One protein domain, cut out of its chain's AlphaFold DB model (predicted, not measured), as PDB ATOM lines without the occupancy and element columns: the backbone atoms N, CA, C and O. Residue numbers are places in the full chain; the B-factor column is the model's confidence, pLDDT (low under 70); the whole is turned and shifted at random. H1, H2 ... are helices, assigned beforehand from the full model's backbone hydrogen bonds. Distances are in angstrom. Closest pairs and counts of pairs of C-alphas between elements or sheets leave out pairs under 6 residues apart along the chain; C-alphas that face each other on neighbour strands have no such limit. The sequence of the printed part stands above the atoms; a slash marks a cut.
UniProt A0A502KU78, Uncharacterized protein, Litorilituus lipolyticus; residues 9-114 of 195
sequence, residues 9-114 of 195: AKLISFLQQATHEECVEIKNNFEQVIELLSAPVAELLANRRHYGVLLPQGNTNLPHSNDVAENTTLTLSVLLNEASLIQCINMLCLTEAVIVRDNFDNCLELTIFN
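Overview. This is residues 9 to 114 of the 195 residues of an uncharacterized protein of Litorilituus lipolyticus (UniProt A0A502KU78). Two longer helices, H2 and H6, run past each other in opposite directions at a slant, with the shorter H4 and H5 packed on H2. H1 and H7 lie toward one end of this body, H3 lies at the other, and a long loop, residues 52 to 75, leads from H3 back to H4. The printed part has 106 residues with seven named helices, H1 to H7 in chain order, and no named strand: the class is all helix. It is compact, with a radius of gyration of the C-alphas of 13.9 A and spans of 39 by 29 by 24 A.

Along the chain. H1, residues 9 to 15, begins at C-alpha 9 (178.057, 169.847, 205.055). H2, residues 20 to 36, is 24.5 A long, and H3, residues 41 to 51, 15.2 A. H4 is residues 76 to 80 and H5 residues 82 to 90. H6, residues 94 to 108, is 21.3 A long. H7, residues 111 to 114, ends at C-alpha 114 (166.423, 183.501, 208.866).

Arrangement. H2 is the hub, touching four helices. Its residues 27 to 34 touch H6, opposite ways at a steep tilt of 40 degrees; the closest C-alphas, of Ile 34 and Arg 101, are 5.4 A apart. H2 touches H4 at Ile 26 and Leu 80, C-alphas 5.2 A apart, and H7 at Cys 23 and Phe 113, 6.3 A. H2 and H5 only just touch, with 3 pairs of C-alphas within 8 A, the closest those of Asn 29 and Glu 82 at 5.6 A. H1 is close to but not clearly touching H4, with the C-alphas of Phe 14 and Leu 76 6.9 A apart. H3 touches no helix. Every O i to N i+4 pair is within hydrogen-bond range in H1 to H6; H7 is too short for one.

Size, cuts and confidence. The two farthest C-alphas, of His 50 and Thr 111, are 39.7 A apart. The printed part has no cut. The link from H3 to H4, 24 residues, is long. Residues 58 to 74 have pLDDT under 70; the mean of the printed part is 81.6.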
ATOM      1  N   ALA A   9     177.250 169.031 205.969       83.88
ATOM      2  CA  ALA A   9     178.057 169.847 205.055       83.88
ATOM      3  C   ALA A   9     177.609 169.752 203.582       83.88
ATOM      4  O   ALA A   9     177.634 170.751 202.860       83.88
ATOM      5  N   LYS A  10     177.167 168.571 203.123       82.81
ATOM      6  CA  LYS A  10     176.549 168.427 201.796       82.81
ATOM      7  C   LYS A  10     175.168 169.065 201.757       82.81
ATOM      8  O   LYS A  10     174.872 169.745 200.777       82.81
ATOM      9  N   LEU A  11     174.347 168.866 202.789       84.88
ATOM     10  CA  LEU A  11     173.002 169.431 202.865       84.88
ATOM     11  C   LEU A  11     173.063 170.964 202.766       84.88
ATOM     12  O   LEU A  11     172.470 171.529 201.850       84.88
ATOM     13  N   ILE A  12     173.916 171.610 203.569       85.31
ATOM     14  CA  ILE A  12     174.253 173.042 203.480       85.31
ATOM     15  C   ILE A  12     174.631 173.443 202.044       85.31
ATOM     16  O   ILE A  12     174.120 174.437 201.533       85.31
ATOM     17  N   SER A  13     175.484 172.669 201.361       84.88
ATOM     18  CA  SER A  13     175.907 172.997 199.990       84.88
ATOM     19  C   SER A  13     174.783 172.916 198.946       84.88
ATOM     20  O   SER A  13     174.854 173.621 197.942       84.88
ATOM     21  N   PHE A  14     173.735 172.112 199.171       81.81
ATOM     22  CA  PHE A  14     172.521 172.117 198.342       81.81
ATOM     23  C   PHE A  14     171.596 173.283 198.697       81.81
ATOM     24  O   PHE A  14     171.105 173.959 197.799       81.81
ATOM     25  N   LEU A  15     171.406 173.568 199.988       84.62
ATOM     26  CA  LEU A  15     170.577 174.687 200.446       84.62
ATOM     27  C   LEU A  15     171.132 176.050 199.985       84.62
ATOM     28  O   LEU A  15     170.370 176.950 199.660       84.62
ATOM     29  N   GLN A  16     172.456 176.185 199.856       84.94
ATOM     30  CA  GLN A  16     173.112 177.365 199.269       84.94
ATOM     31  C   GLN A  16     172.864 177.559 197.758       84.94
ATOM     32  O   GLN A  16     173.226 178.606 197.223       84.94
ATOM     33  N   GLN A  17     172.286 176.572 197.064       83.62
ATOM     34  CA  GLN A  17     171.914 176.662 195.644       83.62
ATOM     35  C   GLN A  17     170.422 176.976 195.437       83.62
ATOM     36  O   GLN A  17     170.024 177.254 194.308       83.62
ATOM     37  N   ALA A  18     169.610 176.932 196.498       83.44
ATOM     38  CA  ALA A  18     168.182 177.217 196.444       83.44
ATOM     39  C   ALA A  18     167.893 178.723 196.328       83.44
ATOM     40  O   ALA A  18     168.628 179.573 196.843       83.44
ATOM     41  N   THR A  19     166.782 179.061 195.680       85.62
ATOM     42  CA  THR A  19     166.185 180.399 195.737       85.62
ATOM     43  C   THR A  19     165.526 180.659 197.099       85.62
ATOM     44  O   THR A  19     165.319 179.752 197.902       85.62
ATOM     45  N   HIS A  20     165.171 181.916 197.384       83.69
ATOM     46  CA  HIS A  20     164.535 182.271 198.658       83.69
ATOM     47  C   HIS A  20     163.155 181.614 198.842       83.69
ATOM     48  O   HIS A  20     162.814 181.237 199.958       83.69
ATOM     49  N   GLU A  21     162.394 181.438 197.758       86.12
ATOM     50  CA  GLU A  21     161.086 180.767 197.770       86.12
ATOM     51  C   GLU A  21     161.252 179.266 198.054       86.12
ATOM     52  O   GLU A  21     160.636 178.741 198.981       86.12
ATOM     53  N   GLU A  22     162.193 178.606 197.370       88.31
ATOM     54  CA  GLU A  22     162.572 177.213 197.639       88.31
ATOM     55  C   GLU A  22     163.073 177.010 199.081       88.31
ATOM     56  O   GLU A  22     162.723 176.021 199.720       88.31
ATOM     57  N   CYS A  23     163.836 177.953 199.646       87.94
ATOM     58  CA  CYS A  23     164.240 177.904 201.056       87.94
ATOM     59  C   CYS A  23     163.051 177.961 202.030       87.94
ATOM     60  O   CYS A  23     163.121 177.345 203.091       87.94
ATOM     61  N   VAL A  24     161.963 178.669 201.705       88.56
ATOM     62  CA  VAL A  24     160.755 178.697 202.551       88.56
ATOM     63  C   VAL A  24     160.014 177.359 202.482       88.56
ATOM     64  O   VAL A  24     159.622 176.833 203.520       88.56
ATOM     65  N   GLU A  25     159.878 176.759 201.296       90.19
ATOM     66  CA  GLU A  25     159.277 175.424 201.154       90.19
ATOM     67  C   GLU A  25     160.107 174.343 201.865       90.19
ATOM     68  O   GLU A  25     159.567 173.563 202.650       90.19
ATOM     69  N   ILE A  26     161.431 174.341 201.674       91.25
ATOM     70  CA  ILE A  26     162.340 173.391 202.335       91.25
ATOM     71  C   ILE A  26     162.310 173.563 203.862       91.25
ATOM     72  O   ILE A  26     162.313 172.560 204.576       91.25
ATOM     73  N   LYS A  27     162.223 174.801 204.375       92.19
ATOM     74  CA  LYS A  27     162.053 175.071 205.812       92.19
ATOM     75  C   LYS A  27     160.794 174.406 206.364       92.19
ATOM     76  O   LYS A  27     160.891 173.645 207.322       92.19
ATOM     77  N   ASN A  28     159.645 174.642 205.731       92.38
ATOM     78  CA  ASN A  28     158.369 174.062 206.159       92.38
ATOM     79  C   ASN A  28     158.432 172.522 206.164       92.38
ATOM     80  O   ASN A  28     157.992 171.882 207.118       92.38
ATOM     81  N   ASN A  29     159.035 171.926 205.129       92.56
ATOM     82  CA  ASN A  29     159.212 170.475 205.025       92.56
ATOM     83  C   ASN A  29     160.158 169.919 206.108       92.56
ATOM     84  O   ASN A  29     159.933 168.820 206.617       92.56
ATOM     85  N   PHE A  30     161.210 170.656 206.479       93.69
ATOM     86  CA  PHE A  30     162.120 170.271 207.564       93.69
ATOM     87  C   PHE A  30     161.419 170.337 208.923       93.69
ATOM     88  O   PHE A  30     161.509 169.377 209.680       93.69
ATOM     89  N   GLU A  31     160.685 171.415 209.212       94.12
ATOM     90  CA  GLU A  31     159.930 171.582 210.464       94.12
ATOM     91  C   GLU A  31     158.902 170.451 210.657       94.12
ATOM     92  O   GLU A  31     158.891 169.805 211.707       94.12
ATOM     93  N   GLN A  32     158.126 170.113 209.618       92.38
ATOM     94  CA  GLN A  32     157.186 168.982 209.641       92.38
ATOM     95  C   GLN A  32     157.884 167.630 209.854       92.38
ATOM     96  O   GLN A  32     157.431 166.803 210.648       92.38
ATOM     97  N   VAL A  33     159.009 167.382 209.172       92.62
ATOM     98  CA  VAL A  33     159.792 166.152 209.366       92.62
ATOM     99  C   VAL A  33     160.360 166.065 210.784       92.62
ATOM    100  O   VAL A  33     160.380 164.975 211.359       92.62
ATOM    101  N   ILE A  34     160.813 167.181 211.358       93.94
ATOM    102  CA  ILE A  34     161.331 167.226 212.729       93.94
ATOM    103  C   ILE A  34     160.213 166.927 213.730       93.94
ATOM    104  O   ILE A  34     160.441 166.131 214.641       93.94
ATOM    105  N   GLU A  35     159.011 167.479 213.544       94.06
ATOM    106  CA  GLU A  35     157.832 167.158 214.363       94.06
ATOM    107  C   GLU A  35     157.507 165.655 214.294       94.06
ATOM    108  O   GLU A  35     157.475 164.973 215.322       94.06
ATOM    109  N   LEU A  36     157.389 165.103 213.081       92.38
ATOM    110  CA  LEU A  36     157.115 163.681 212.846       92.38
ATOM    111  C   LEU A  36     158.190 162.749 213.444       92.38
ATOM    112  O   LEU A  36     157.859 161.705 214.004       92.38
ATOM    113  N   LEU A  37     159.477 163.115 213.373       93.38
ATOM    114  CA  LEU A  37     160.600 162.364 213.964       93.38
ATOM    115  C   LEU A  37     160.850 162.675 215.454       93.38
ATOM    116  O   LEU A  37     161.743 162.081 216.067       93.38
ATOM    117  N   SER A  38     160.072 163.581 216.046       93.56
ATOM    118  CA  SER A  38     160.057 163.853 217.490       93.56
ATOM    119  C   SER A  38     158.959 163.081 218.229       93.56
ATOM    120  O   SER A  38     158.916 163.106 219.461       93.56
ATOM    121  N   ALA A  39     158.115 162.341 217.501       91.56
ATOM    122  CA  ALA A  39     157.173 161.387 218.074       91.56
ATOM    123  C   ALA A  39     157.888 160.324 218.947       91.56
ATOM    124  O   ALA A  39     159.057 159.991 218.706       91.56
ATOM    125  N   PRO A  40     157.213 159.744 219.960       93.12
ATOM    126  CA  PRO A  40     157.815 158.749 220.841       93.12
ATOM    127  C   PRO A  40     158.436 157.573 220.075       93.12
ATOM    128  O   PRO A  40     157.808 156.974 219.206       93.12
ATOM    129  N   VAL A  41     159.645 157.151 220.459       92.56
ATOM    130  CA  VAL A  41     160.349 156.020 219.813       92.56
ATOM    131  C   VAL A  41     159.509 154.733 219.795       92.56
ATOM    132  O   VAL A  41     159.564 153.970 218.832       92.56
ATOM    133  N   ALA A  42     158.692 154.501 220.826       92.75
ATOM    134  CA  ALA A  42     157.761 153.375 220.872       92.75
ATOM    135  C   ALA A  42     156.678 153.444 219.776       92.75
ATOM    136  O   ALA A  42     156.273 152.404 219.261       92.75
ATOM    137  N   GLU A  43     156.245 154.647 219.397       92.56
ATOM    138  CA  GLU A  43     155.262 154.903 218.343       92.56
ATOM    139  C   GLU A  43     155.897 154.776 216.953       92.56
ATOM    140  O   GLU A  43     155.387 154.031 216.123       92.56
ATOM    141  N   LEU A  44     157.080 155.361 216.729       92.38
ATOM    142  CA  LEU A  44     157.841 155.192 215.479       92.38
ATOM    143  C   LEU A  44     158.166 153.712 215.186       92.38
ATOM    144  O   LEU A  44     158.079 153.250 214.044       92.38
ATOM    145  N   LEU A  45     158.496 152.933 216.222       92.62
ATOM    146  CA  LEU A  45     158.696 151.485 216.108       92.62
ATOM    147  C   LEU A  45     157.376 150.714 215.953       92.62
ATOM    148  O   LEU A  45     157.352 149.696 215.258       92.62
ATOM    149  N   ALA A  46     156.272 151.182 216.547       91.38
ATOM    150  CA  ALA A  46     154.948 150.616 216.307       91.38
ATOM    151  C   ALA A  46     154.500 150.848 214.856       91.38
ATOM    152  O   ALA A  46     154.043 149.899 214.222       91.38
ATOM    153  N   ASN A  47     154.705 152.042 214.298       89.88
ATOM    154  CA  ASN A  47     154.433 152.350 212.895       89.88
ATOM    155  C   ASN A  47     155.212 151.402 211.980       89.88
ATOM    156  O   ASN A  47     154.611 150.712 211.153       89.88
ATOM    157  N   ARG A  48     156.526 151.243 212.207       89.38
ATOM    158  CA  ARG A  48     157.347 150.348 211.374       89.38
ATOM    159  C   ARG A  48     156.962 148.873 211.528       89.38
ATOM    160  O   ARG A  48     157.114 148.110 210.580       89.38
ATOM    161  N   ARG A  49     156.408 148.471 212.679       90.44
ATOM    162  CA  ARG A  49     155.883 147.115 212.915       90.44
ATOM    163  C   ARG A  49     154.536 146.845 212.231       90.44
ATOM    164  O   ARG A  49     154.322 145.713 211.808       90.44
ATOM    165  N   HIS A  50     153.636 147.826 212.153       88.19
ATOM    166  CA  HIS A  50     152.286 147.636 211.596       88.19
ATOM    167  C   HIS A  50     152.183 147.996 210.107       88.19
ATOM    168  O   HIS A  50     151.420 147.359 209.386       88.19
ATOM    169  N   TYR A  51     152.962 148.978 209.645       87.12
ATOM    170  CA  TYR A  51     152.881 149.547 208.292       87.12
ATOM    171  C   TYR A  51     154.190 149.430 207.490       87.12
ATOM    172  O   TYR A  51     154.234 149.826 206.330       87.12
ATOM    173  N   GLY A  52     155.280 148.934 208.089       85.69
ATOM    174  CA  GLY A  52     156.604 148.838 207.449       85.69
ATOM    175  C   GLY A  52     157.388 150.158 207.357       85.69
ATOM    176  O   GLY A  52     158.582 150.138 207.060       85.69
ATOM    177  N   VAL A  53     156.751 151.290 207.670       89.25
ATOM    178  CA  VAL A  53     157.282 152.663 207.568       89.25
ATOM    179  C   VAL A  53     157.430 153.317 208.949       89.25
ATOM    180  O   VAL A  53     156.669 153.007 209.858       89.25
ATOM    181  N   LEU A  54     158.414 154.205 209.134       89.19
ATOM    182  CA  LEU A  54     158.600 154.973 210.381       89.19
ATOM    183  C   LEU A  54     157.560 156.092 210.509       89.19
ATOM    184  O   LEU A  54     156.927 156.245 211.554       89.19
ATOM    185  N   LEU A  55     157.408 156.866 209.432       89.81
ATOM    186  CA  LEU A  55     156.532 158.025 209.343       89.81
ATOM    187  C   LEU A  55     155.287 157.690 208.515       89.81
ATOM    188  O   LEU A  55     155.429 157.053 207.461       89.81
ATOM    189  N   PRO A  56     154.089 158.140 208.935       82.44
ATOM    190  CA  PRO A  56     152.895 158.029 208.112       82.44
ATOM    191  C   PRO A  56     153.091 158.806 206.805       82.44
ATOM    192  O   PRO A  56     153.623 159.912 206.796       82.44
ATOM    193  N   GLN A  57     152.649 158.220 205.697       73.81
ATOM    194  CA  GLN A  57     152.527 158.924 204.423       73.81
ATOM    195  C   GLN A  57     151.102 159.476 204.329       73.81
ATOM    196  O   GLN A  57     150.150 158.784 204.698       73.81
ATOM    197  N   GLY A  58     150.949 160.719 203.869       61.72
ATOM    198  CA  GLY A  58     149.632 161.315 203.650       61.72
ATOM    199  C   GLY A  58     148.826 160.575 202.573       61.72
ATOM    200  O   GLY A  58     149.354 159.749 201.832       61.72
ATOM    201  N   ASN A  59     147.543 160.927 202.419       49.41
ATOM    202  CA  ASN A  59     146.623 160.327 201.431       49.41
ATOM    203  C   ASN A  59     146.988 160.604 199.949       49.41
ATOM    204  O   ASN A  59     146.182 160.379 199.041       49.41
ATOM    205  N   THR A  60     148.196 161.097 199.677       49.28
ATOM    206  CA  THR A  60     148.800 161.111 198.349       49.28
ATOM    207  C   THR A  60     148.977 159.682 197.848       49.28
ATOM    208  O   THR A  60     149.853 158.953 198.309       49.28
ATOM    209  N   ASN A  61     148.186 159.310 196.842       44.22
ATOM    210  CA  ASN A  61     148.344 158.070 196.084       44.22
ATOM    211  C   ASN A  61     149.566 158.166 195.146       44.22
ATOM    212  O   ASN A  61     149.440 158.025 193.929       44.22
ATOM    213  N   LEU A  62     150.757 158.424 195.702       48.00
ATOM    214  CA  LEU A  62     151.990 158.026 195.030       48.00
ATOM    215  C   LEU A  62     151.914 156.502 194.841       48.00
ATOM    216  O   LEU A  62     151.447 155.800 195.745       48.00
ATOM    217  N   PRO A  63     152.330 155.961 193.683       40.00
ATOM    218  CA  PRO A  63     152.353 154.518 193.498       40.00
ATOM    219  C   PRO A  63     153.212 153.868 194.590       40.00
ATOM    220  O   PRO A  63     154.215 154.447 195.009       40.00
ATOM    221  N   HIS A  64     152.864 152.641 195.003       44.38
ATOM    222  CA  HIS A  64     153.741 151.771 195.797       44.38
ATOM    223  C   HIS A  64     154.954 151.349 194.952       44.38
ATOM    224  O   HIS A  64     155.084 150.216 194.489       44.38
ATOM    225  N   SER A  65     155.819 152.326 194.701       41.59
ATOM    226  CA  SER A  65     156.977 152.233 193.842       41.59
ATOM    227  C   SER A  65     158.122 151.626 194.634       41.59
ATOM    228  O   SER A  65     158.964 152.323 195.201       41.59
ATOM    229  N   ASN A  66     158.163 150.296 194.614       42.31
ATOM    230  CA  ASN A  66     159.384 149.540 194.892       42.31
ATOM    231  C   ASN A  66     160.511 149.901 193.889       42.31
ATOM    232  O   ASN A  66     161.668 149.581 194.137       42.31
ATOM    233  N   ASP A  67     160.179 150.617 192.802       41.22
ATOM    234  CA  ASP A  67     161.102 151.227 191.838       41.22
ATOM    235  C   ASP A  67     161.650 152.609 192.268       41.22
ATOM    236  O   ASP A  67     162.375 153.244 191.498       41.22
ATOM    237  N   VAL A  68     161.399 153.090 193.500       48.47
ATOM    238  CA  VAL A  68     162.263 154.127 194.114       48.47
ATOM    239  C   VAL A  68     163.582 153.466 194.511       48.47
ATOM    240  O   VAL A  68     163.835 153.100 195.658       48.47
ATOM    241  N   ALA A  69     164.393 153.244 193.478       42.50
ATOM    242  CA  ALA A  69     165.575 152.411 193.512       42.50
ATOM    243  C   ALA A  69     166.612 152.888 194.542       42.50
ATOM    244  O   ALA A  69     166.723 154.070 194.883       42.50
ATOM    245  N   GLU A  70     167.452 151.940 194.962       47.94
ATOM    246  CA  GLU A  70     168.460 152.034 196.033       47.94
ATOM    247  C   GLU A  70     169.450 153.218 195.885       47.94
ATOM    248  O   GLU A  70     170.105 153.635 196.848       47.94
ATOM    249  N   ASN A  71     169.511 153.801 194.683       48.28
ATOM    250  CA  ASN A  71     170.321 154.952 194.290       48.28
ATOM    251  C   ASN A  71     169.480 156.208 193.986       48.28
ATOM    252  O   ASN A  71     169.732 156.907 193.005       48.28
ATOM    253  N   THR A  72     168.496 156.526 194.834       53.84
ATOM    254  CA  THR A  72     167.838 157.844 194.798       53.84
ATOM    255  C   THR A  72     168.861 158.925 195.175       53.84
ATOM    256  O   THR A  72     169.159 159.143 196.352       53.84
ATOM    257  N   THR A  73     169.457 159.566 194.170       61.47
ATOM    258  CA  THR A  73     170.343 160.725 194.345       61.47
ATOM    259  C   THR A  73     169.518 161.898 194.859       61.47
ATOM    260  O   THR A  73     168.518 162.242 194.233       61.47
ATOM    261  N   LEU A  74     169.928 162.538 195.960       66.62
ATOM    262  CA  LEU A  74     169.252 163.761 196.392       66.62
ATOM    263  C   LEU A  74     169.428 164.863 195.348       66.62
ATOM    264  O   LEU A  74     170.545 165.282 195.040       66.62
ATOM    265  N   THR A  75     168.298 165.354 194.870       73.06
ATOM    266  CA  THR A  75     168.143 166.601 194.127       73.06
ATOM    267  C   THR A  75     167.370 167.591 194.992       73.06
ATOM    268  O   THR A  75     166.677 167.190 195.930       73.06
ATOM    269  N   LEU A  76     167.437 168.886 194.671       76.81
ATOM    270  CA  LEU A  76     166.698 169.917 195.413       76.81
ATOM    271  C   LEU A  76     165.184 169.624 195.460       76.81
ATOM    272  O   LEU A  76     164.545 169.804 196.490       76.81
ATOM    273  N   SER A  77     164.642 169.035 194.388       79.50
ATOM    274  CA  SER A  77     163.252 168.571 194.295       79.50
ATOM    275  C   SER A  77     162.836 167.515 195.333       79.50
ATOM    276  O   SER A  77     161.646 167.404 195.608       79.50
ATOM    277  N   VAL A  78     163.771 166.770 195.939       84.69
ATOM    278  CA  VAL A  78     163.462 165.857 197.060       84.69
ATOM    279  C   VAL A  78     163.268 166.634 198.364       84.69
ATOM    280  O   VAL A  78     162.454 166.237 199.187       84.69
ATOM    281  N   LEU A  79     163.981 167.751 198.550       86.56
ATOM    282  CA  LEU A  79     163.830 168.621 199.723       86.56
ATOM    283  C   LEU A  79     162.573 169.503 199.622       86.56
ATOM    284  O   LEU A  79     161.970 169.826 200.640       86.56
ATOM    285  N   LEU A  80     162.170 169.864 198.398       87.88
ATOM    286  CA  LEU A  80     160.965 170.650 198.102       87.88
ATOM    287  C   LEU A  80     159.666 169.834 198.182       87.88
ATOM    288  O   LEU A  80     158.606 170.386 198.460       87.88
ATOM    289  N   ASN A  81     159.722 168.519 197.954       88.19
ATOM    290  CA  ASN A  81     158.536 167.668 197.937       88.19
ATOM    291  C   ASN A  81     158.411 166.841 199.227       88.19
ATOM    292  O   ASN A  81     159.055 165.803 199.363       88.19
ATOM    293  N   GLU A  82     157.529 167.276 200.130       88.19
ATOM    294  CA  GLU A  82     157.194 166.630 201.413       88.19
ATOM    295  C   GLU A  82     157.064 165.096 201.306       88.19
ATOM    296  O   GLU A  82     157.768 164.355 201.992       88.19
ATOM    297  N   ALA A  83     156.229 164.598 200.385       86.12
ATOM    298  CA  ALA A  83     155.996 163.164 200.207       86.12
ATOM    299  C   ALA A  83     157.266 162.397 199.780       86.12
ATOM    300  O   ALA A  83     157.522 161.300 200.279       86.12
ATOM    301  N   SER A  84     158.091 162.981 198.905       85.56
ATOM    302  CA  SER A  84     159.387 162.413 198.501       85.56
ATOM    303  C   SER A  84     160.387 162.409 199.658       85.56
ATOM    304  O   SER A  84     161.114 161.432 199.841       85.56
ATOM    305  N   LEU A  85     160.398 163.464 200.477       87.75
ATOM    306  CA  LEU A  85     161.243 163.574 201.664       87.75
ATOM    307  C   LEU A  85     160.871 162.504 202.704       87.75
ATOM    308  O   LEU A  85     161.733 161.740 203.145       87.75
ATOM    309  N   ILE A  86     159.576 162.372 203.015       89.69
ATOM    310  CA  ILE A  86     159.018 161.334 203.897       89.69
ATOM    311  C   ILE A  86     159.295 159.927 203.343       89.69
ATOM    312  O   ILE A  86     159.613 159.013 204.111       89.69
ATOM    313  N   GLN A  87     159.232 159.720 202.023       86.75
ATOM    314  CA  GLN A  87     159.604 158.442 201.409       86.75
ATOM    315  C   GLN A  87     161.101 158.138 201.595       86.75
ATOM    316  O   GLN A  87     161.445 157.037 202.026       86.75
ATOM    317  N   CYS A  88     161.992 159.108 201.356       85.12
ATOM    318  CA  CYS A  88     163.429 158.946 201.589       85.12
ATOM    319  C   CYS A  88     163.768 158.649 203.059       85.12
ATOM    320  O   CYS A  88     164.639 157.821 203.320       85.12
ATOM    321  N   ILE A  89     163.069 159.270 204.014       89.38
ATOM    322  CA  ILE A  89     163.244 159.015 205.454       89.38
ATOM    323  C   ILE A  89     162.758 157.612 205.833       89.38
ATOM    324  O   ILE A  89     163.397 156.927 206.627       89.38
ATOM    325  N   ASN A  90     161.664 157.138 205.238       89.56
ATOM    326  CA  ASN A  90     161.121 155.809 205.521       89.56
ATOM    327  C   ASN A  90     162.041 154.651 205.091       89.56
ATOM    328  O   ASN A  90     162.005 153.580 205.707       89.56
ATOM    329  N   MET A  91     162.910 154.878 204.101       86.12
ATOM    330  CA  MET A  91     163.955 153.930 203.696       86.12
ATOM    331  C   MET A  91     165.089 153.785 204.726       86.12
ATOM    332  O   MET A  91     165.824 152.799 204.682       86.12
ATOM    333  N   LEU A  92     165.231 154.732 205.657       86.25
ATOM    334  CA  LEU A  92     166.241 154.705 206.716       86.25
ATOM    335  C   LEU A  92     165.821 153.783 207.875       86.25
ATOM    336  O   LEU A  92     164.633 153.535 208.106       86.25
ATOM    337  N   CYS A  93     166.789 153.299 208.657       89.00
ATOM    338  CA  CYS A  93     166.511 152.766 209.990       89.00
ATOM    339  C   CYS A  93     166.379 153.901 211.026       89.00
ATOM    340  O   CYS A  93     166.751 155.046 210.773       89.00
ATOM    341  N   LEU A  94     165.853 153.593 212.218       90.62
ATOM    342  CA  LEU A  94     165.541 154.605 213.238       90.62
ATOM    343  C   LEU A  94     166.750 155.486 213.612       90.62
ATOM    344  O   LEU A  94     166.613 156.701 213.685       90.62
ATOM    345  N   THR A  95     167.931 154.893 213.812       90.75
ATOM    346  CA  THR A  95     169.159 155.634 214.160       90.75
ATOM    347  C   THR A  95     169.561 156.619 213.066       90.75
ATOM    348  O   THR A  95     169.988 157.732 213.351       90.75
ATOM    349  N   GLU A  96     169.407 156.221 211.804       90.00
ATOM    350  CA  GLU A  96     169.716 157.066 210.654       90.00
ATOM    351  C   GLU A  96     168.695 158.203 210.512       90.00
ATOM    352  O   GLU A  96     169.086 159.339 210.267       90.00
ATOM    353  N   ALA A  97     167.406 157.925 210.731       90.62
ATOM    354  CA  ALA A  97     166.353 158.940 210.729       90.62
ATOM    355  C   ALA A  97     166.534 159.977 211.856       90.62
ATOM    356  O   ALA A  97     166.343 161.166 211.623       90.62
ATOM    357  N   VAL A  98     166.984 159.560 213.047       91.75
ATOM    358  CA  VAL A  98     167.348 160.479 214.143       91.75
ATOM    359  C   VAL A  98     168.516 161.392 213.747       91.75
ATOM    360  O   VAL A  98     168.436 162.595 213.961       91.75
ATOM    361  N   ILE A  99     169.558 160.865 213.089       91.31
ATOM    362  CA  ILE A  99     170.669 161.692 212.574       91.31
ATOM    363  C   ILE A  99     170.173 162.698 211.519       91.31
ATOM    364  O   ILE A  99     170.647 163.830 211.477       91.31
ATOM    365  N   VAL A 100     169.209 162.315 210.675       91.19
ATOM    366  CA  VAL A 100     168.600 163.228 209.693       91.19
ATOM    367  C   VAL A 100     167.784 164.331 210.368       91.19
ATOM    368  O   VAL A 100     167.944 165.489 209.992       91.19
ATOM    369  N   ARG A 101     166.981 164.010 211.392       92.94
ATOM    370  CA  ARG A 101     166.269 165.007 212.210       92.94
ATOM    371  C   ARG A 101     167.240 166.024 212.809       92.94
ATOM    372  O   ARG A 101     167.050 167.221 212.630       92.94
ATOM    373  N   ASP A 102     168.290 165.545 213.472       92.06
ATOM    374  CA  ASP A 102     169.263 166.400 214.158       92.06
ATOM    375  C   ASP A 102     170.044 167.280 213.155       92.06
ATOM    376  O   ASP A 102     170.341 168.440 213.432       92.06
ATOM    377  N   ASN A 103     170.313 166.775 211.944       91.19
ATOM    378  CA  ASN A 103     170.880 167.576 210.854       91.19
ATOM    379  C   ASN A 103     169.909 168.627 210.299       91.19
ATOM    380  O   ASN A 103     170.364 169.696 209.894       91.19
ATOM    381  N   PHE A 104     168.607 168.335 210.226       92.56
ATOM    382  CA  PHE A 104     167.606 169.304 209.766       92.56
ATOM    383  C   PHE A 104     167.448 170.435 210.785       92.56
ATOM    384  O   PHE A 104     167.465 171.596 210.388       92.56
ATOM    385  N   ASP A 105     167.408 170.103 212.078       92.38
ATOM    386  CA  ASP A 105     167.380 171.055 213.197       92.38
ATOM    387  C   ASP A 105     168.599 172.002 213.144       92.38
ATOM    388  O   ASP A 105     168.446 173.219 213.030       92.38
ATOM    389  N   ASN A 106     169.815 171.444 213.032       90.25
ATOM    390  CA  ASN A 106     171.047 172.220 212.807       90.25
ATOM    391  C   ASN A 106     170.996 173.088 211.530       90.25
ATOM    392  O   ASN A 106     171.603 174.159 211.484       90.25
ATOM    393  N   CYS A 107     170.294 172.646 210.480       88.75
ATOM    394  CA  CYS A 107     170.147 173.432 209.257       88.75
ATOM    395  C   CYS A 107     169.171 174.607 209.414       88.75
ATOM    396  O   CYS A 107     169.385 175.627 208.766       88.75
ATOM    397  N   LEU A 108     168.141 174.527 210.262       88.94
ATOM    398  CA  LEU A 108     167.174 175.622 210.452       88.94
ATOM    399  C   LEU A 108     167.781 176.860 211.141       88.94
ATOM    400  O   LEU A 108     167.333 177.983 210.900       88.94
ATOM    401  N   GLU A 109     168.858 176.680 211.908       86.56
ATOM    402  CA  GLU A 109     169.678 177.764 212.474       86.56
ATOM    403  C   GLU A 109     170.469 178.556 211.408       86.56
ATOM    404  O   GLU A 109     170.958 179.660 211.669       86.56
ATOM    405  N   LEU A 110     170.602 178.042 210.176       84.19
ATOM    406  CA  LEU A 110     171.373 178.704 209.122       84.19
ATOM    407  C   LEU A 110     170.744 180.040 208.703       84.19
ATOM    408  O   LEU A 110     169.536 180.181 208.500       84.19
ATOM    409  N   THR A 111     171.601 181.030 208.448       75.94
ATOM    410  CA  THR A 111     171.183 182.389 208.070       75.94
ATOM    411  C   THR A 111     170.347 182.457 206.791       75.94
ATOM    412  O   THR A 111     169.593 183.409 206.639       75.94
ATOM    413  N   ILE A 112     170.413 181.455 205.908       78.56
ATOM    414  CA  ILE A 112     169.602 181.357 204.679       78.56
ATOM    415  C   ILE A 112     168.089 181.230 204.937       78.56
ATOM    416  O   ILE A 112     167.296 181.680 204.114       78.56
ATOM    417  N   PHE A 113     167.691 180.660 206.078       77.81
ATOM    418  CA  PHE A 113     166.287 180.493 206.475       77.81
ATOM    419  C   PHE A 113     165.773 181.633 207.363       77.81
ATOM    420  O   PHE A 113     164.567 181.777 207.562       77.81
ATOM    421  N   ASN A 114     166.697 182.434 207.903       70.19
ATOM    422  CA  ASN A 114     166.423 183.501 208.866       70.19
ATOM    423  C   ASN A 114     166.731 184.902 208.294       70.19
ATOM    424  O   ASN A 114     166.417 185.918 208.914       70.19
TER     425      ASN A 114